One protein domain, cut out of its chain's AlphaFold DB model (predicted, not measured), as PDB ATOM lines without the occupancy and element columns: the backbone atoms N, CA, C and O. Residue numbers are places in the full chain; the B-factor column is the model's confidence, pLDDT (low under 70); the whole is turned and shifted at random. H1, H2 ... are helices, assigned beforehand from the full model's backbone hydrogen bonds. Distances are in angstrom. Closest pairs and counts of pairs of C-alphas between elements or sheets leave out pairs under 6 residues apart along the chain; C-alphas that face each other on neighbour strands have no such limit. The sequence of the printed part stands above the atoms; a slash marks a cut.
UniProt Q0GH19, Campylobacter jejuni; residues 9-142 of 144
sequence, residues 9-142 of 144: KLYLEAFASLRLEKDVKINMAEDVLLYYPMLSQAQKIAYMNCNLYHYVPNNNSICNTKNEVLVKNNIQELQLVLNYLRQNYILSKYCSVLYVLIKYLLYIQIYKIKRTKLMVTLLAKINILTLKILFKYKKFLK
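Overview. This is residues 9 to 142 of the 144 residues of a protein of Campylobacter jejuni (UniProt Q0GH19). The longest helix, H5, stands at one edge of a row of three long helices, H5, H4 and H3, which run up and down side by side; H2 packs beside the later part of H3, and H1 crosses H2 at a steep angle. A long loop arches out from this body, and its residues 44 to 61 stick out free. The printed part has 134 residues with five named helices, H1 to H5 in chain order, and no named strand: the class is all helix. It is only just compact, close to loose, with a radius of gyration of the C-alphas of 16.8 A and spans of 50 by 37 by 36 A.

Along the chain. Find C-alpha 118 at (230.857, 220.361, 158.349); from there H5 runs 33.4 A to C-alpha 140 at (227.259, 222.773, 125.204). H4, residues 95 to 113, is 27.4 A long, and H3, residues 68 to 89, is 30.6 A. Look earlier for H2, residues 30 to 41, and H1, residues 9 to 17, which begins at (217.187, 252.784, 120.891).

Arrangement. H5 and H4 form a helical hairpin, opposite ways at a shallow tilt of 22 degrees; their closest C-alphas, Leu 131 and Tyr 104, are 5.5 A apart. H4 and H3 form another, at 21 degrees, closest at C-alphas Leu 106 and Ile 75, 6.0 A. H3 and H5 are apart. H3 touches H2 with residues 81 to 89 alone, the same way at a shallow tilt of 13 degrees; C-alphas Val 81 and Leu 33 are closest, 6.9 A. H2 touches H1 at a steep tilt of 68 degrees, only just short of about perpendicular; C-alphas Pro 37 and Ala 14 are closest, 4.9 A. In H1, H3 and H5 every O i to N i+4 pair is within hydrogen-bond range; in H2 7 of 8 are, in H4 13 of 15.

Size, cuts and confidence. The C-alphas farthest apart, Lys 9 and Leu 118, are 51.4 A apart. The printed part has no cut; the links H1 to H2 and H2 to H3 are long. Mean pLDDT of the printed part is 81.7, with 13 residues under 70, among them 51 to 52, 93 to 94 and 115 to 116.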
ATOM      1  N   LYS A   9     218.631 253.061 120.829       92.62
ATOM      2  CA  LYS A   9     217.187 252.784 120.891       92.62
ATOM      3  C   LYS A   9     216.886 251.460 121.608       92.62
ATOM      4  O   LYS A   9     216.165 251.471 122.596       92.62
ATOM      5  N   LEU A  10     217.541 250.373 121.187       91.75
ATOM      6  CA  LEU A  10     217.416 249.052 121.814       91.75
ATOM      7  C   LEU A  10     217.808 249.086 123.297       91.75
ATOM      8  O   LEU A  10     217.161 248.456 124.123       91.75
ATOM      9  N   TYR A  11     218.867 249.824 123.645       90.25
ATOM     10  CA  TYR A  11     219.285 249.978 125.038       90.25
ATOM     11  C   TYR A  11     218.198 250.631 125.896       90.25
ATOM     12  O   TYR A  11     217.868 250.114 126.960       90.25
ATOM     13  N   LEU A  12     217.635 251.748 125.429       90.19
ATOM     14  CA  LEU A  12     216.618 252.493 126.169       90.19
ATOM     15  C   LEU A  12     215.313 251.699 126.299       90.19
ATOM     16  O   LEU A  12     214.727 251.676 127.376       90.19
ATOM     17  N   GLU A  13     214.892 251.010 125.238       90.56
ATOM     18  CA  GLU A  13     213.705 250.143 125.244       90.56
ATOM     19  C   GLU A  13     213.877 248.962 126.208       90.56
ATOM     20  O   GLU A  13     212.998 248.687 127.030       90.56
ATOM     21  N   ALA A  14     215.040 248.308 126.178       88.75
ATOM     22  CA  ALA A  14     215.346 247.224 127.099       88.75
ATOM     23  C   ALA A  14     215.383 247.711 128.552       88.75
ATOM     24  O   ALA A  14     214.787 247.079 129.423       88.75
ATOM     25  N   PHE A  15     216.018 248.855 128.814       87.12
ATOM     26  CA  PHE A  15     216.071 249.438 130.152       87.12
ATOM     27  C   PHE A  15     214.676 249.807 130.672       87.12
ATOM     28  O   PHE A  15     214.320 249.436 131.788       87.12
ATOM     29  N   ALA A  16     213.846 250.458 129.853       86.38
ATOM     30  CA  ALA A  16     212.473 250.800 130.220       86.38
ATOM     31  C   ALA A  16     211.617 249.554 130.516       86.38
ATOM     32  O   ALA A  16     210.758 249.581 131.397       86.38
ATOM     33  N   SER A  17     211.873 248.440 129.822       85.81
ATOM     34  CA  SER A  17     211.142 247.186 130.038       85.81
ATOM     35  C   SER A  17     211.465 246.489 131.362       85.81
ATOM     36  O   SER A  17     210.673 245.663 131.813       85.81
ATOM     37  N   LEU A  18     212.583 246.836 132.014       81.31
ATOM     38  CA  LEU A  18     213.009 246.171 133.242       81.31
ATOM     39  C   LEU A  18     212.067 246.421 134.426       81.31
ATOM     40  O   LEU A  18     211.967 245.557 135.293       81.31
ATOM     41  N   ARG A  19     211.370 247.570 134.448       77.06
ATOM     42  CA  ARG A  19     210.428 247.976 135.514       77.06
ATOM     43  C   ARG A  19     210.979 247.759 136.936       77.06
ATOM     44  O   ARG A  19     210.236 247.372 137.833       77.06
ATOM     45  N   LEU A  20     212.281 247.974 137.134       72.12
ATOM     46  CA  LEU A  20     212.901 247.872 138.455       72.12
ATOM     47  C   LEU A  20     212.400 249.015 139.346       72.12
ATOM     48  O   LEU A  20     212.199 250.136 138.876       72.12
ATOM     49  N   GLU A  21     212.204 248.728 140.631       72.94
ATOM     50  CA  GLU A  21     211.912 249.750 141.637       72.94
ATOM     51  C   GLU A  21     213.067 250.763 141.699       72.94
ATOM     52  O   GLU A  21     214.238 250.382 141.637       72.94
ATOM     53  N   LYS A  22     212.739 252.061 141.802       66.12
ATOM     54  CA  LYS A  22     213.702 253.171 141.651       66.12
ATOM     55  C   LYS A  22     214.874 253.128 142.642       66.12
ATOM     56  O   LYS A  22     215.930 253.668 142.323       66.12
ATOM     57  N   ASP A  23     214.714 252.450 143.775       71.62
ATOM     58  CA  ASP A  23     215.682 252.468 144.877       71.62
ATOM     59  C   ASP A  23     216.513 251.176 144.993       71.62
ATOM     60  O   ASP A  23     217.381 251.059 145.862       71.62
ATOM     61  N   VAL A  24     216.297 250.192 144.112       71.19
ATOM     62  CA  VAL A  24     217.032 248.922 144.166       71.19
ATOM     63  C   VAL A  24     218.359 249.058 143.423       71.19
ATOM     64  O   VAL A  24     218.433 248.973 142.196       71.19
ATOM     65  N   LYS A  25     219.445 249.226 144.181       78.06
ATOM     66  CA  LYS A  25     220.810 249.172 143.647       78.06
ATOM     67  C   LYS A  25     221.244 247.715 143.462       78.06
ATOM     68  O   LYS A  25     221.359 246.974 144.433       78.06
ATOM     69  N   ILE A  26     221.517 247.324 142.220       77.69
ATOM     70  CA  ILE A  26     222.048 246.003 141.856       77.69
ATOM     71  C   ILE A  26     223.422 246.231 141.239       77.69
ATOM     72  O   ILE A  26     223.504 246.845 140.184       77.69
ATOM     73  N   ASN A  27     224.479 245.756 141.896       79.62
ATOM     74  CA  ASN A  27     225.858 245.835 141.403       79.62
ATOM     75  C   ASN A  27     226.317 244.485 140.815       79.62
ATOM     76  O   ASN A  27     227.237 244.392 140.006       79.62
ATOM     77  N   MET A  28     225.692 243.395 141.261       81.19
ATOM     78  CA  MET A  28     225.984 242.029 140.860       81.19
ATOM     79  C   MET A  28     225.050 241.575 139.746       81.19
ATOM     80  O   MET A  28     223.841 241.480 139.935       81.19
ATOM     81  N   ALA A  29     225.630 241.201 138.602       79.19
ATOM     82  CA  ALA A  29     224.893 240.689 137.442       79.19
ATOM     83  C   ALA A  29     223.802 241.650 136.914       79.19
ATOM     84  O   ALA A  29     222.845 241.219 136.269       79.19
ATOM     85  N   GLU A  30     223.978 242.956 137.143       80.12
ATOM     86  CA  GLU A  30     223.148 244.040 136.596       80.12
ATOM     87  C   GLU A  30     223.047 243.969 135.062       80.12
ATOM     88  O   GLU A  30     222.005 244.212 134.457       80.12
ATOM     89  N   ASP A  31     224.142 243.581 134.413       79.62
ATOM     90  CA  ASP A  31     224.248 243.526 132.969       79.62
ATOM     91  C   ASP A  31     223.453 242.352 132.406       79.62
ATOM     92  O   ASP A  31     222.857 242.475 131.338       79.62
ATOM     93  N   VAL A  32     223.365 241.245 133.150       79.69
ATOM     94  CA  VAL A  32     222.502 240.114 132.806       79.69
ATOM     95  C   VAL A  32     221.039 240.533 132.776       79.69
ATOM     96  O   VAL A  32     220.341 240.150 131.837       79.69
ATOM     97  N   LEU A  33     220.587 241.328 133.753       81.44
ATOM     98  CA  LEU A  33     219.215 241.839 133.762       81.44
ATOM     99  C   LEU A  33     218.921 242.584 132.469       81.44
ATOM    100  O   LEU A  33     217.915 242.312 131.828       81.44
ATOM    101  N   LEU A  34     219.838 243.445 132.042       84.94
ATOM    102  CA  LEU A  34     219.663 244.263 130.854       84.94
ATOM    103  C   LEU A  34     219.775 243.472 129.539       84.94
ATOM    104  O   LEU A  34     219.061 243.763 128.579       84.94
ATOM    105  N   TYR A  35     220.645 242.461 129.469       82.75
ATOM    106  CA  TYR A  35     220.859 241.720 128.225       82.75
ATOM    107  C   TYR A  35     219.653 240.885 127.798       82.75
ATOM    108  O   TYR A  35     219.459 240.705 126.601       82.75
ATOM    109  N   TYR A  36     218.834 240.375 128.716       80.31
ATOM    110  CA  TYR A  36     217.660 239.579 128.335       80.31
ATOM    111  C   TYR A  36     216.628 240.343 127.505       80.31
ATOM    112  O   TYR A  36     216.332 239.886 126.397       80.31
ATOM    113  N   PRO A  37     216.115 241.493 127.970       82.69
ATOM    114  CA  PRO A  37     215.214 242.298 127.169       82.69
ATOM    115  C   PRO A  37     215.867 242.766 125.864       82.69
ATOM    116  O   PRO A  37     215.224 242.711 124.816       82.69
ATOM    117  N   MET A  38     217.167 243.098 125.874       87.00
ATOM    118  CA  MET A  38     217.895 243.421 124.640       87.00
ATOM    119  C   MET A  38     217.900 242.255 123.650       87.00
ATOM    120  O   MET A  38     217.601 242.452 122.480       87.00
ATOM    121  N   LEU A  39     218.225 241.042 124.101       83.44
ATOM    122  CA  LEU A  39     218.261 239.853 123.250       83.44
ATOM    123  C   LEU A  39     216.869 239.488 122.727       83.44
ATOM    124  O   LEU A  39     216.764 239.017 121.601       83.44
ATOM    125  N   SER A  40     215.811 239.710 123.513       79.56
ATOM    126  CA  SER A  40     214.439 239.465 123.054       79.56
ATOM    127  C   SER A  40     213.943 240.489 122.032       79.56
ATOM    128  O   SER A  40     213.096 240.157 121.212       79.56
ATOM    129  N   GLN A  41     214.456 241.722 122.078       85.44
ATOM    130  CA  GLN A  41     214.036 242.828 121.208       85.44
ATOM    131  C   GLN A  41     214.966 243.017 119.996       85.44
ATOM    132  O   GLN A  41     214.610 243.688 119.026       85.44
ATOM    133  N   ALA A  42     216.175 242.454 120.031       87.06
ATOM    134  CA  ALA A  42     217.158 242.604 118.969       87.06
ATOM    135  C   ALA A  42     216.722 241.878 117.688       87.06
ATOM    136  O   ALA A  42     216.578 240.661 117.661       87.06
ATOM    137  N   GLN A  43     216.619 242.626 116.590       87.50
ATOM    138  CA  GLN A  43     216.326 242.062 115.265       87.50
ATOM    139  C   GLN A  43     217.538 241.368 114.632       87.50
ATOM    140  O   GLN A  43     217.397 240.412 113.877       87.50
ATOM    141  N   LYS A  44     218.747 241.869 114.911       89.12
ATOM    142  CA  LYS A  44     220.001 241.345 114.366       89.12
ATOM    143  C   LYS A  44     221.085 241.394 115.428       89.12
ATOM    144  O   LYS A  44     221.316 242.438 116.038       89.12
ATOM    145  N   ILE A  45     221.775 240.273 115.595       87.81
ATOM    146  CA  ILE A  45     222.959 240.145 116.441       87.81
ATOM    147  C   ILE A  45     224.103 239.740 115.519       87.81
ATOM    148  O   ILE A  45     223.996 238.758 114.791       87.81
ATOM    149  N   ALA A  46     225.177 240.523 115.523       87.06
ATOM    150  CA  ALA A  46     226.400 240.218 114.797       87.06
ATOM    151  C   ALA A  46     227.538 240.030 115.801       87.06
ATOM    152  O   ALA A  46     227.537 240.641 116.872       87.06
ATOM    153  N   TYR A  47     228.501 239.190 115.446       85.25
ATOM    154  CA  TYR A  47     229.719 238.987 116.214       85.25
ATOM    155  C   TYR A  47     230.925 239.336 115.349       85.25
ATOM    156  O   TYR A  47     230.858 239.308 114.121       85.25
ATOM    157  N   MET A  48     232.024 239.675 116.007       82.12
ATOM    158  CA  MET A  48     233.302 239.905 115.360       82.12
ATOM    159  C   MET A  48     234.360 239.101 116.109       82.12
ATOM    160  O   MET A  48     234.344 239.057 117.338       82.12
ATOM    161  N   ASN A  49     235.241 238.432 115.368       76.06
ATOM    162  CA  ASN A  49     236.220 237.505 115.944       76.06
ATOM    163  C   ASN A  49     237.455 238.217 116.514       76.06
ATOM    164  O   ASN A  49     238.206 237.622 117.281       76.06
ATOM    165  N   CYS A  50     237.671 239.483 116.151       76.38
ATOM    166  CA  CYS A  50     238.761 240.298 116.666       76.38
ATOM    167  C   CYS A  50     238.319 241.113 117.889       76.38
ATOM    168  O   CYS A  50     237.246 241.720 117.920       76.38
ATOM    169  N   ASN A  51     239.175 241.134 118.913       69.69
ATOM    170  CA  ASN A  51     238.977 241.979 120.083       69.69
ATOM    171  C   ASN A  51     239.150 243.449 119.689       69.69
ATOM    172  O   ASN A  51     240.221 243.855 119.255       69.69
ATOM    173  N   LEU A  52     238.107 244.251 119.898       69.94
ATOM    174  CA  LEU A  52     238.160 245.710 119.729       69.94
ATOM    175  C   LEU A  52     238.814 246.435 120.909       69.94
ATOM    176  O   LEU A  52     239.060 247.634 120.836       69.94
ATOM    177  N   TYR A  53     239.038 245.727 122.015       71.00
ATOM    178  CA  TYR A  53     239.439 246.318 123.282       71.00
ATOM    179  C   TYR A  53     240.656 245.598 123.846       71.00
ATOM    180  O   TYR A  53     240.742 244.367 123.810       71.00
ATOM    181  N   HIS A  54     241.561 246.380 124.424       73.44
ATOM    182  CA  HIS A  54     242.639 245.864 125.247       73.44
ATOM    183  C   HIS A  54     242.084 245.518 126.635       73.44
ATOM    184  O   HIS A  54     241.725 246.404 127.412       73.44
ATOM    185  N   TYR A  55     241.992 244.227 126.954       71.31
ATOM    186  CA  TYR A  55     241.560 243.784 128.277       71.31
ATOM    187  C   TYR A  55     242.713 243.909 129.271       71.31
ATOM    188  O   TYR A  55     243.785 243.349 129.058       71.31
ATOM    189  N   VAL A  56     242.479 244.616 130.376       76.56
ATOM    190  CA  VAL A  56     243.418 244.666 131.501       76.56
ATOM    191  C   VAL A  56     242.944 243.674 132.566       76.56
ATOM    192  O   VAL A  56     241.761 243.694 132.924       76.56
ATOM    193  N   PRO A  57     243.819 242.788 133.073       73.50
ATOM    194  CA  PRO A  57     243.452 241.892 134.157       73.50
ATOM    195  C   PRO A  57     243.133 242.704 135.417       73.50
ATOM    196  O   PRO A  57     243.943 243.500 135.886       73.50
ATOM    197  N   ASN A  58     241.945 242.487 135.980       69.62
ATOM    198  CA  ASN A  58     241.602 242.994 137.302       69.62
ATOM    199  C   ASN A  58     241.814 241.881 138.333       69.62
ATOM    200  O   ASN A  58     241.073 240.896 138.359       69.62
ATOM    201  N   ASN A  59     242.811 242.058 139.198       70.50
ATOM    202  CA  ASN A  59     243.152 241.088 140.241       70.50
ATOM    203  C   ASN A  59     242.155 241.104 141.416       70.50
ATOM    204  O   ASN A  59     242.085 240.146 142.189       70.50
ATOM    205  N   ASN A  60     241.334 242.154 141.524       69.94
ATOM    206  CA  ASN A  60     240.402 242.365 142.624       69.94
ATOM    207  C   ASN A  60     238.958 242.180 142.148       69.94
ATOM    208  O   ASN A  60     238.285 243.111 141.711       69.94
ATOM    209  N   SER A  61     238.460 240.946 142.253       69.69
ATOM    210  CA  SER A  61     237.063 240.628 141.952       69.69
ATOM    211  C   SER A  61     236.164 240.853 143.168       69.69
ATOM    212  O   SER A  61     236.416 240.299 144.241       69.69
ATOM    213  N   ILE A  62     235.047 241.561 142.974       70.88
ATOM    214  CA  ILE A  62     233.990 241.712 143.988       70.88
ATOM    215  C   ILE A  62     233.452 240.350 144.459       70.88
ATOM    216  O   ILE A  62     233.173 240.152 145.640       70.88
ATOM    217  N   CYS A  63     233.432 239.350 143.568       68.69
ATOM    218  CA  CYS A  63     233.057 237.976 143.891       68.69
ATOM    219  C   CYS A  63     234.065 237.274 144.801       68.69
ATOM    220  O   CYS A  63     233.697 236.287 145.444       68.69
ATOM    221  N   ASN A  64     235.319 237.733 144.849       75.31
ATOM    222  CA  ASN A  64     236.389 237.126 145.637       75.31
ATOM    223  C   ASN A  64     236.616 237.808 146.997       75.31
ATOM    224  O   ASN A  64     237.485 237.383 147.753       75.31
ATOM    225  N   THR A  65     235.799 238.802 147.352       81.50
ATOM    226  CA  THR A  65     235.884 239.451 148.665       81.50
ATOM    227  C   THR A  65     235.705 238.454 149.821       81.50
ATOM    228  O   THR A  65     235.013 237.431 149.691       81.50
ATOM    229  N   LYS A  66     236.370 238.756 150.944       80.88
ATOM    230  CA  LYS A  66     236.234 238.071 152.242       80.88
ATOM    231  C   LYS A  66     235.395 238.879 153.242       80.88
ATOM    232  O   LYS A  66     235.093 238.365 154.310       80.88
ATOM    233  N   ASN A  67     235.027 240.121 152.912       86.81
ATOM    234  CA  ASN A  67     234.209 240.965 153.780       86.81
ATOM    235  C   ASN A  67     232.777 240.412 153.848       86.81
ATOM    236  O   ASN A  67     232.076 240.381 152.837       86.81
ATOM    237  N   GLU A  68     232.343 239.990 155.033       86.12
ATOM    238  CA  GLU A  68     231.051 239.326 155.228       86.12
ATOM    239  C   GLU A  68     229.845 240.196 154.863       86.12
ATOM    240  O   GLU A  68     228.868 239.672 154.328       86.12
ATOM    241  N   VAL A  69     229.907 241.510 155.107       88.50
ATOM    242  CA  VAL A  69     228.831 242.449 154.749       88.50
ATOM    243  C   VAL A  69     228.668 242.492 153.232       88.50
ATOM    244  O   VAL A  69     227.564 242.325 152.719       88.50
ATOM    245  N   LEU A  70     229.780 242.605 152.500       87.38
ATOM    246  CA  LEU A  70     229.758 242.583 151.037       87.38
ATOM    247  C   LEU A  70     229.279 241.232 150.491       87.38
ATOM    248  O   LEU A  70     228.521 241.196 149.526       87.38
ATOM    249  N   VAL A  71     229.666 240.112 151.113       87.88
ATOM    250  CA  VAL A  71     229.173 238.785 150.706       87.88
ATOM    251  C   VAL A  71     227.661 238.662 150.935       87.88
ATOM    252  O   VAL A  71     226.970 238.111 150.079       87.88
ATOM    253  N   LYS A  72     227.123 239.193 152.044       89.56
ATOM    254  CA  LYS A  72     225.672 239.226 152.298       89.56
ATOM    255  C   LYS A  72     224.933 240.063 151.252       89.56
ATOM    256  O   LYS A  72     223.949 239.574 150.701       89.56
ATOM    257  N   ASN A  73     225.447 241.247 150.916       89.25
ATOM    258  CA  ASN A  73     224.867 242.092 149.869       89.25
ATOM    259  C   ASN A  73     224.885 241.378 148.510       89.25
ATOM    260  O   ASN A  73     223.855 241.282 147.851       89.25
ATOM    261  N   ASN A  74     226.010 240.755 148.137       89.19
ATOM    262  CA  ASN A  74     226.111 239.972 146.903       89.19
ATOM    263  C   ASN A  74     225.071 238.840 146.843       89.19
ATOM    264  O   ASN A  74     224.515 238.565 145.782       89.19
ATOM    265  N   ILE A  75     224.809 238.156 147.963       90.69
ATOM    266  CA  ILE A  75     223.786 237.101 148.043       90.69
ATOM    267  C   ILE A  75     222.394 237.678 147.781       90.69
ATOM    268  O   ILE A  75     221.658 237.103 146.979       90.69
ATOM    269  N   GLN A  76     222.049 238.795 148.426       90.75
ATOM    270  CA  GLN A  76     220.756 239.459 148.249       90.75
ATOM    271  C   GLN A  76     220.560 239.919 146.801       90.75
ATOM    272  O   GLN A  76     219.547 239.595 146.183       90.75
ATOM    273  N   GLU A  77     221.557 240.587 146.220       89.88
ATOM    274  CA  GLU A  77     221.507 241.049 144.831       89.88
ATOM    275  C   GLU A  77     221.349 239.873 143.847       89.88
ATOM    276  O   GLU A  77     220.477 239.895 142.980       89.88
ATOM    277  N   LEU A  78     222.109 238.783 144.017       90.50
ATOM    278  CA  LEU A  78     221.985 237.592 143.165       90.50
ATOM    279  C   LEU A  78     220.620 236.895 143.313       90.50
ATOM    280  O   LEU A  78     220.108 236.335 142.339       90.50
ATOM    281  N   GLN A  79     220.019 236.911 144.506       91.62
ATOM    282  CA  GLN A  79     218.662 236.399 144.730       91.62
ATOM    283  C   GLN A  79     217.612 237.248 144.009       91.62
ATOM    284  O   GLN A  79     216.729 236.684 143.361       91.62
ATOM    285  N   LEU A  80     217.733 238.578 144.068       89.94
ATOM    286  CA  LEU A  80     216.866 239.498 143.328       89.94
ATOM    287  C   LEU A  80     216.949 239.231 141.823       89.94
ATOM    288  O   LEU A  80     215.919 239.038 141.176       89.94
ATOM    289  N   VAL A  81     218.166 239.110 141.284       88.88
ATOM    290  CA  VAL A  81     218.384 238.795 139.866       88.88
ATOM    291  C   VAL A  81     217.730 237.465 139.485       88.88
ATOM    292  O   VAL A  81     217.013 237.392 138.488       88.88
ATOM    293  N   LEU A  82     217.926 236.400 140.272       89.75
ATOM    294  CA  LEU A  82     217.307 235.098 139.988       89.75
ATOM    295  C   LEU A  82     215.781 235.159 140.025       89.75
ATOM    296  O   LEU A  82     215.132 234.572 139.158       89.75
ATOM    297  N   ASN A  83     215.203 235.861 140.999       89.00
ATOM    298  CA  ASN A  83     213.756 236.018 141.104       89.00
ATOM    299  C   ASN A  83     213.194 236.754 139.887       89.00
ATOM    300  O   ASN A  83     212.235 236.274 139.279       89.00
ATOM    301  N   TYR A  84     213.845 237.843 139.483       86.25
ATOM    302  CA  TYR A  84     213.465 238.612 138.308       86.25
ATOM    303  C   TYR A  84     213.521 237.771 137.026       86.25
ATOM    304  O   TYR A  84     212.552 237.715 136.266       86.25
ATOM    305  N   LEU A  85     214.625 237.048 136.805       84.56
ATOM    306  CA  LEU A  85     214.769 236.157 135.651       84.56
ATOM    307  C   LEU A  85     213.728 235.036 135.661       84.56
ATOM    308  O   LEU A  85     213.216 234.666 134.603       84.56
ATOM    309  N   ARG A  86     213.392 234.506 136.843       86.44
ATOM    310  CA  ARG A  86     212.375 233.463 136.989       86.44
ATOM    311  C   ARG A  86     210.981 233.969 136.626       86.44
ATOM    312  O   ARG A  86     210.240 233.253 135.967       86.44
ATOM    313  N   GLN A  87     210.627 235.173 137.055       85.75
ATOM    314  CA  GLN A  87     209.305 235.743 136.801       85.75
ATOM    315  C   GLN A  87     209.127 236.157 135.338       85.75
ATOM    316  O   GLN A  87     208.068 235.924 134.769       85.75
ATOM    317  N   ASN A  88     210.165 236.727 134.723       80.88
ATOM    318  CA  ASN A  88     210.022 237.399 133.431       80.88
ATOM    319  C   ASN A  88     210.565 236.594 132.241       80.88
ATOM    320  O   ASN A  88     210.121 236.787 131.114       80.88
ATOM    321  N   TYR A  89     211.526 235.688 132.462       78.38
ATOM    322  CA  TYR A  89     212.293 235.086 131.365       78.38
ATOM    323  C   TYR A  89     212.532 233.579 131.499       78.38
ATOM    324  O   TYR A  89     213.228 233.023 130.657       78.38
ATOM    325  N   ILE A  90     211.983 232.874 132.499       70.56
ATOM    326  CA  ILE A  90     212.291 231.444 132.739       70.56
ATOM    327  C   ILE A  90     211.991 230.543 131.530       70.56
ATOM    328  O   ILE A  90     212.694 229.559 131.307       70.56
ATOM    329  N   LEU A  91     210.994 230.916 130.719       68.88
ATOM    330  CA  LEU A  91     210.596 230.211 129.496       68.88
ATOM    331  C   LEU A  91     211.474 230.560 128.278       68.88
ATOM    332  O   LEU A  91     211.428 229.870 127.263       68.88
ATOM    333  N   SER A  92     212.308 231.602 128.358       70.06
ATOM    334  CA  SER A  92     213.200 231.992 127.263       70.06
ATOM    335  C   SER A  92     214.302 230.952 127.044       70.06
ATOM    336  O   SER A  92     215.014 230.547 127.973       70.06
ATOM    337  N   LYS A  93     214.525 230.589 125.770       66.31
ATOM    338  CA  LYS A  93     215.567 229.646 125.320       66.31
ATOM    339  C   LYS A  93     216.945 229.991 125.904       66.31
ATOM    340  O   LYS A  93     217.707 229.073 126.219       66.31
ATOM    341  N   TYR A  94     217.261 231.274 126.063       64.56
ATOM    342  CA  TYR A  94     218.567 231.761 126.518       64.56
ATOM    343  C   TYR A  94     218.659 231.935 128.042       64.56
ATOM    344  O   TYR A  94     219.760 232.043 128.580       64.56
ATOM    345  N   CYS A  95     217.529 231.927 128.760       73.94
ATOM    346  CA  CYS A  95     217.493 232.113 130.215       73.94
ATOM    347  C   CYS A  95     218.115 230.938 130.969       73.94
ATOM    348  O   CYS A  95     218.893 231.111 131.903       73.94
ATOM    349  N   SER A  96     217.865 229.718 130.492       77.94
ATOM    350  CA  SER A  96     218.222 228.499 131.226       77.94
ATOM    351  C   SER A  96     219.720 228.309 131.530       77.94
ATOM    352  O   SER A  96     220.044 227.727 132.563       77.94
ATOM    353  N   VAL A  97     220.642 228.764 130.671       83.00
ATOM    354  CA  VAL A  97     222.100 228.598 130.879       83.00
ATOM    355  C   VAL A  97     222.607 229.569 131.945       83.00
ATOM    356  O   VAL A  97     223.257 229.179 132.913       83.00
ATOM    357  N   LEU A  98     222.288 230.845 131.762       80.94
ATOM    358  CA  LEU A  98     222.708 231.961 132.609       80.94
ATOM    359  C   LEU A  98     222.025 231.914 133.976       80.94
ATOM    360  O   LEU A  98     222.675 232.177 134.980       80.94
ATOM    361  N   TYR A  99     220.768 231.470 134.044       86.00
ATOM    362  CA  TYR A  99     220.092 231.196 135.311       86.00
ATOM    363  C   TYR A  99     220.871 230.176 136.155       86.00
ATOM    364  O   TYR A  99     221.092 230.381 137.349       86.00
ATOM    365  N   VAL A 100     221.362 229.094 135.534       87.69
ATOM    366  CA  VAL A 100     222.208 228.107 136.226       87.69
ATOM    367  C   VAL A 100     223.560 228.706 136.617       87.69
ATOM    368  O   VAL A 100     224.037 228.420 137.713       87.69
ATOM    369  N   LEU A 101     224.155 229.566 135.783       88.00
ATOM    370  CA  LEU A 101     225.400 230.267 136.114       88.00
ATOM    371  C   LEU A 101     225.244 231.198 137.325       88.00
ATOM    372  O   LEU A 101     226.052 231.142 138.248       88.00
ATOM    373  N   ILE A 102     224.199 232.024 137.361       88.88
ATOM    374  CA  ILE A 102     223.934 232.933 138.485       88.88
ATOM    375  C   ILE A 102     223.647 232.121 139.750       88.88
ATOM    376  O   ILE A 102     224.195 232.417 140.809       88.88
ATOM    377  N   LYS A 103     222.871 231.034 139.639       90.00
ATOM    378  CA  LYS A 103     222.636 230.107 140.754       90.00
ATOM    379  C   LYS A 103     223.944 229.485 141.251       90.00
ATOM    380  O   LYS A 103     224.165 229.413 142.454       90.00
ATOM    381  N   TYR A 104     224.839 229.084 140.353       89.44
ATOM    382  CA  TYR A 104     226.174 228.598 140.706       89.44
ATOM    383  C   TYR A 104     226.983 229.648 141.489       89.44
ATOM    384  O   TYR A 104     227.517 229.336 142.556       89.44
ATOM    385  N   LEU A 105     227.017 230.899 141.017       88.69
ATOM    386  CA  LEU A 105     227.710 232.004 141.690       88.69
ATOM    387  C   LEU A 105     227.111 232.314 143.069       88.69
ATOM    388  O   LEU A 105     227.858 232.495 144.031       88.69
ATOM    389  N   LEU A 106     225.782 232.300 143.197       90.31
ATOM    390  CA  LEU A 106     225.083 232.471 144.472       90.31
ATOM    391  C   LEU A 106     225.510 231.408 145.492       90.31
ATOM    392  O   LEU A 106     225.834 231.737 146.632       90.31
ATOM    393  N   TYR A 107     225.561 230.137 145.087       88.56
ATOM    394  CA  TYR A 107     225.962 229.053 145.986       88.56
ATOM    395  C   TYR A 107     227.423 229.172 146.436       88.56
ATOM    396  O   TYR A 107     227.726 228.831 147.579       88.56
ATOM    397  N   ILE A 108     228.312 229.712 145.596       86.94
ATOM    398  CA  ILE A 108     229.681 230.054 146.009       86.94
ATOM    399  C   ILE A 108     229.669 231.119 147.112       86.94
ATOM    400  O   ILE A 108     230.380 230.963 148.105       86.94
ATOM    401  N   GLN A 109     228.863 232.178 146.977       87.12
ATOM    402  CA  GLN A 109     228.775 233.224 148.005       87.12
ATOM    403  C   GLN A 109     228.189 232.680 149.317       87.12
ATOM    404  O   GLN A 109     228.757 232.894 150.384       87.12
ATOM    405  N   ILE A 110     227.116 231.882 149.248       87.00
ATOM    406  CA  ILE A 110     226.518 231.224 150.424       87.00
ATOM    407  C   ILE A 110     227.537 230.319 151.126       87.00
ATOM    408  O   ILE A 110     227.620 230.303 152.357       87.00
ATOM    409  N   TYR A 111     228.329 229.575 150.351       85.00
ATOM    410  CA  TYR A 111     229.369 228.703 150.883       85.00
ATOM    411  C   TYR A 111     230.431 229.465 151.681       85.00
ATOM    412  O   TYR A 111     230.916 228.943 152.682       85.00
ATOM    413  N   LYS A 112     230.772 230.698 151.285       82.88
ATOM    414  CA  LYS A 112     231.733 231.531 152.026       82.88
ATOM    415  C   LYS A 112     231.255 231.852 153.442       82.88
ATOM    416  O   LYS A 112     232.072 231.810 154.353       82.88
ATOM    417  N   ILE A 113     229.956 232.104 153.625       81.19
ATOM    418  CA  ILE A 113     229.362 232.429 154.935       81.19
ATOM    419  C   ILE A 113     229.185 231.174 155.803       81.19
ATOM    420  O   ILE A 113     229.435 231.197 157.003       81.19
ATOM    421  N   LYS A 114     228.759 230.049 155.219       74.06
ATOM    422  CA  LYS A 114     228.336 228.853 155.977       74.06
ATOM    423  C   LYS A 114     229.470 227.892 156.371       74.06
ATOM    424  O   LYS A 114     229.199 226.734 156.684       74.06
ATOM    425  N   ARG A 115     230.731 228.342 156.376       66.44
ATOM    426  CA  ARG A 115     231.917 227.485 156.607       66.44
ATOM    427  C   ARG A 115     231.976 226.806 157.981       66.44
ATOM    428  O   ARG A 115     232.787 225.906 158.162       66.44
ATOM    429  N   THR A 116     231.127 227.198 158.925       64.44
ATOM    430  CA  THR A 116     231.195 226.781 160.330       64.44
ATOM    431  C   THR A 116     230.599 225.398 160.633       64.44
ATOM    432  O   THR A 116     230.904 224.848 161.684       64.44
ATOM    433  N   LYS A 117     229.793 224.786 159.744       71.25
ATOM    434  CA  LYS A 117     229.182 223.454 159.978       71.25
ATOM    435  C   LYS A 117     229.563 222.435 158.900       71.25
ATOM    436  O   LYS A 117     229.112 222.555 157.766       71.25
ATOM    437  N   LEU A 118     230.304 221.382 159.265       71.25
ATOM    438  CA  LEU A 118     230.857 220.361 158.349       71.25
ATOM    439  C   LEU A 118     229.836 219.792 157.338       71.25
ATOM    440  O   LEU A 118     230.089 219.802 156.133       71.25
ATOM    441  N   MET A 119     228.664 219.353 157.811       67.94
ATOM    442  CA  MET A 119     227.594 218.805 156.959       67.94
ATOM    443  C   MET A 119     227.048 219.833 155.958       67.94
ATOM    444  O   MET A 119     226.834 219.530 154.784       67.94
ATOM    445  N   VAL A 120     226.886 221.085 156.393       72.25
ATOM    446  CA  VAL A 120     226.425 222.190 155.538       72.25
ATOM    447  C   VAL A 120     227.475 222.508 154.470       72.25
ATOM    448  O   VAL A 120     227.138 222.753 153.312       72.25
ATOM    449  N   THR A 121     228.753 222.438 154.840       74.31
ATOM    450  CA  THR A 121     229.906 222.642 153.958       74.31
ATOM    451  C   THR A 121     229.984 221.567 152.867       74.31
ATOM    452  O   THR A 121     230.230 221.898 151.705       74.31
ATOM    453  N   LEU A 122     229.744 220.296 153.206       78.31
ATOM    454  CA  LEU A 122     229.711 219.173 152.258       78.31
ATOM    455  C   LEU A 122     228.556 219.296 151.257       78.31
ATOM    456  O   LEU A 122     228.788 219.278 150.048       78.31
ATOM    457  N   LEU A 123     227.331 219.512 151.745       79.88
ATOM    458  CA  LEU A 123     226.151 219.693 150.893       79.88
ATOM    459  C   LEU A 123     226.307 220.885 149.942       79.88
ATOM    460  O   LEU A 123     225.953 220.812 148.764       79.88
ATOM    461  N   ALA A 124     226.874 221.989 150.428       78.94
ATOM    462  CA  ALA A 124     227.159 223.147 149.594       78.94
ATOM    463  C   ALA A 124     228.200 222.834 148.504       78.94
ATOM    464  O   ALA A 124     227.994 223.225 147.356       78.94
ATOM    465  N   LYS A 125     229.270 222.087 148.815       82.50
ATOM    466  CA  LYS A 125     230.267 221.653 147.817       82.50
ATOM    467  C   LYS A 125     229.652 220.779 146.725       82.50
ATOM    468  O   LYS A 125     229.918 221.025 145.549       82.50
ATOM    469  N   ILE A 126     228.813 219.810 147.099       86.00
ATOM    470  CA  ILE A 126     228.102 218.948 146.142       86.00
ATOM    471  C   ILE A 126     227.219 219.807 145.233       86.00
ATOM    472  O   ILE A 126     227.344 219.733 144.015       86.00
ATOM    473  N   ASN A 127     226.405 220.700 145.805       86.62
ATOM    474  CA  ASN A 127     225.544 221.596 145.028       86.62
ATOM    475  C   ASN A 127     226.331 222.479 144.048       86.62
ATOM    476  O   ASN A 127     225.934 222.624 142.892       86.62
ATOM    477  N   ILE A 128     227.459 223.046 144.484       88.75
ATOM    478  CA  ILE A 128     228.349 223.847 143.631       88.75
ATOM    479  C   ILE A 128     228.874 223.000 142.464       88.75
ATOM    480  O   ILE A 128     228.863 223.463 141.322       88.75
ATOM    481  N   LEU A 129     229.311 221.765 142.726       90.38
ATOM    482  CA  LEU A 129     229.816 220.862 141.693       90.38
ATOM    483  C   LEU A 129     228.720 220.488 140.687       90.38
ATOM    484  O   LEU A 129     228.927 220.626 139.482       90.38
ATOM    485  N   THR A 130     227.542 220.095 141.170       90.81
ATOM    486  CA  THR A 130     226.396 219.740 140.326       90.81
ATOM    487  C   THR A 130     225.978 220.910 139.440       90.81
ATOM    488  O   THR A 130     225.795 220.741 138.236       90.81
ATOM    489  N   LEU A 131     225.897 222.126 139.993       90.19
ATOM    490  CA  LEU A 131     225.570 223.329 139.222       90.19
ATOM    491  C   LEU A 131     226.647 223.659 138.179       90.19
ATOM    492  O   LEU A 131     226.310 224.058 137.065       90.19
ATOM    493  N   LYS A 132     227.929 223.448 138.499       90.12
ATOM    494  CA  LYS A 132     229.035 223.624 137.546       90.12
ATOM    495  C   LYS A 132     228.920 222.660 136.365       90.12
ATOM    496  O   LYS A 132     229.115 223.071 135.222       90.12
ATOM    497  N   ILE A 133     228.603 221.393 136.631       90.81
ATOM    498  CA  ILE A 133     228.400 220.371 135.595       90.81
ATOM    499  C   ILE A 133     227.173 220.721 134.749       90.81
ATOM    500  O   ILE A 133     227.266 220.770 133.524       90.81
ATOM    501  N   LEU A 134     226.053 221.061 135.392       89.12
ATOM    502  CA  LEU A 134     224.819 221.449 134.712       89.12
ATOM    503  C   LEU A 134     225.015 222.677 133.814       89.12
ATOM    504  O   LEU A 134     224.503 222.710 132.695       89.12
ATOM    505  N   PHE A 135     225.773 223.675 134.276       87.50
ATOM    506  CA  PHE A 135     226.125 224.843 133.470       87.50
ATOM    507  C   PHE A 135     226.915 224.445 132.220       87.50
ATOM    508  O   PHE A 135     226.548 224.853 131.118       87.50
ATOM    509  N   LYS A 136     227.966 223.625 132.371       87.69
ATOM    510  CA  LYS A 136     228.771 223.141 131.238       87.69
ATOM    511  C   LYS A 136     227.912 222.395 130.218       87.69
ATOM    512  O   LYS A 136     227.998 222.689 129.030       87.69
ATOM    513  N   TYR A 137     227.051 221.498 130.691       88.00
ATOM    514  CA  TYR A 137     226.142 220.730 129.844       88.00
ATOM    515  C   TYR A 137     225.158 221.629 129.083       88.00
ATOM    516  O   TYR A 137     225.060 221.560 127.861       88.00
ATOM    517  N   LYS A 138     224.473 222.546 129.780       84.00
ATOM    518  CA  LYS A 138     223.538 223.480 129.135       84.00
ATOM    519  C   LYS A 138     224.230 224.416 128.145       84.00
ATOM    520  O   LYS A 138     223.632 224.747 127.125       84.00
ATOM    521  N   LYS A 139     225.457 224.858 128.442       83.06
ATOM    522  CA  LYS A 139     226.263 225.671 127.524       83.06
ATOM    523  C   LYS A 139     226.552 224.898 126.237       83.06
ATOM    524  O   LYS A 139     226.338 225.452 125.166       83.06
ATOM    525  N   PHE A 140     226.985 223.643 126.350       82.12
ATOM    526  CA  PHE A 140     227.259 222.773 125.204       82.12
ATOM    527  C   PHE A 140     226.020 222.602 124.311       82.12
ATOM    528  O   PHE A 140     226.086 222.866 123.120       82.12
ATOM    529  N   LEU A 141     224.852 222.309 124.894       78.94
ATOM    530  CA  LEU A 141     223.591 222.157 124.147       78.94
ATOM    531  C   LEU A 141     223.109 223.417 123.403       78.94
ATOM    532  O   LEU A 141     222.191 223.337 122.591       78.94
ATOM    533  N   LYS A 142     223.630 224.600 123.745       71.31
ATOM    534  CA  LYS A 142     223.220 225.885 123.153       71.31
ATOM    535  C   LYS A 142     224.248 226.435 122.169       71.31
ATOM    536  O   LYS A 142     223.999 227.495 121.605       71.31
TER     537      LYS A 142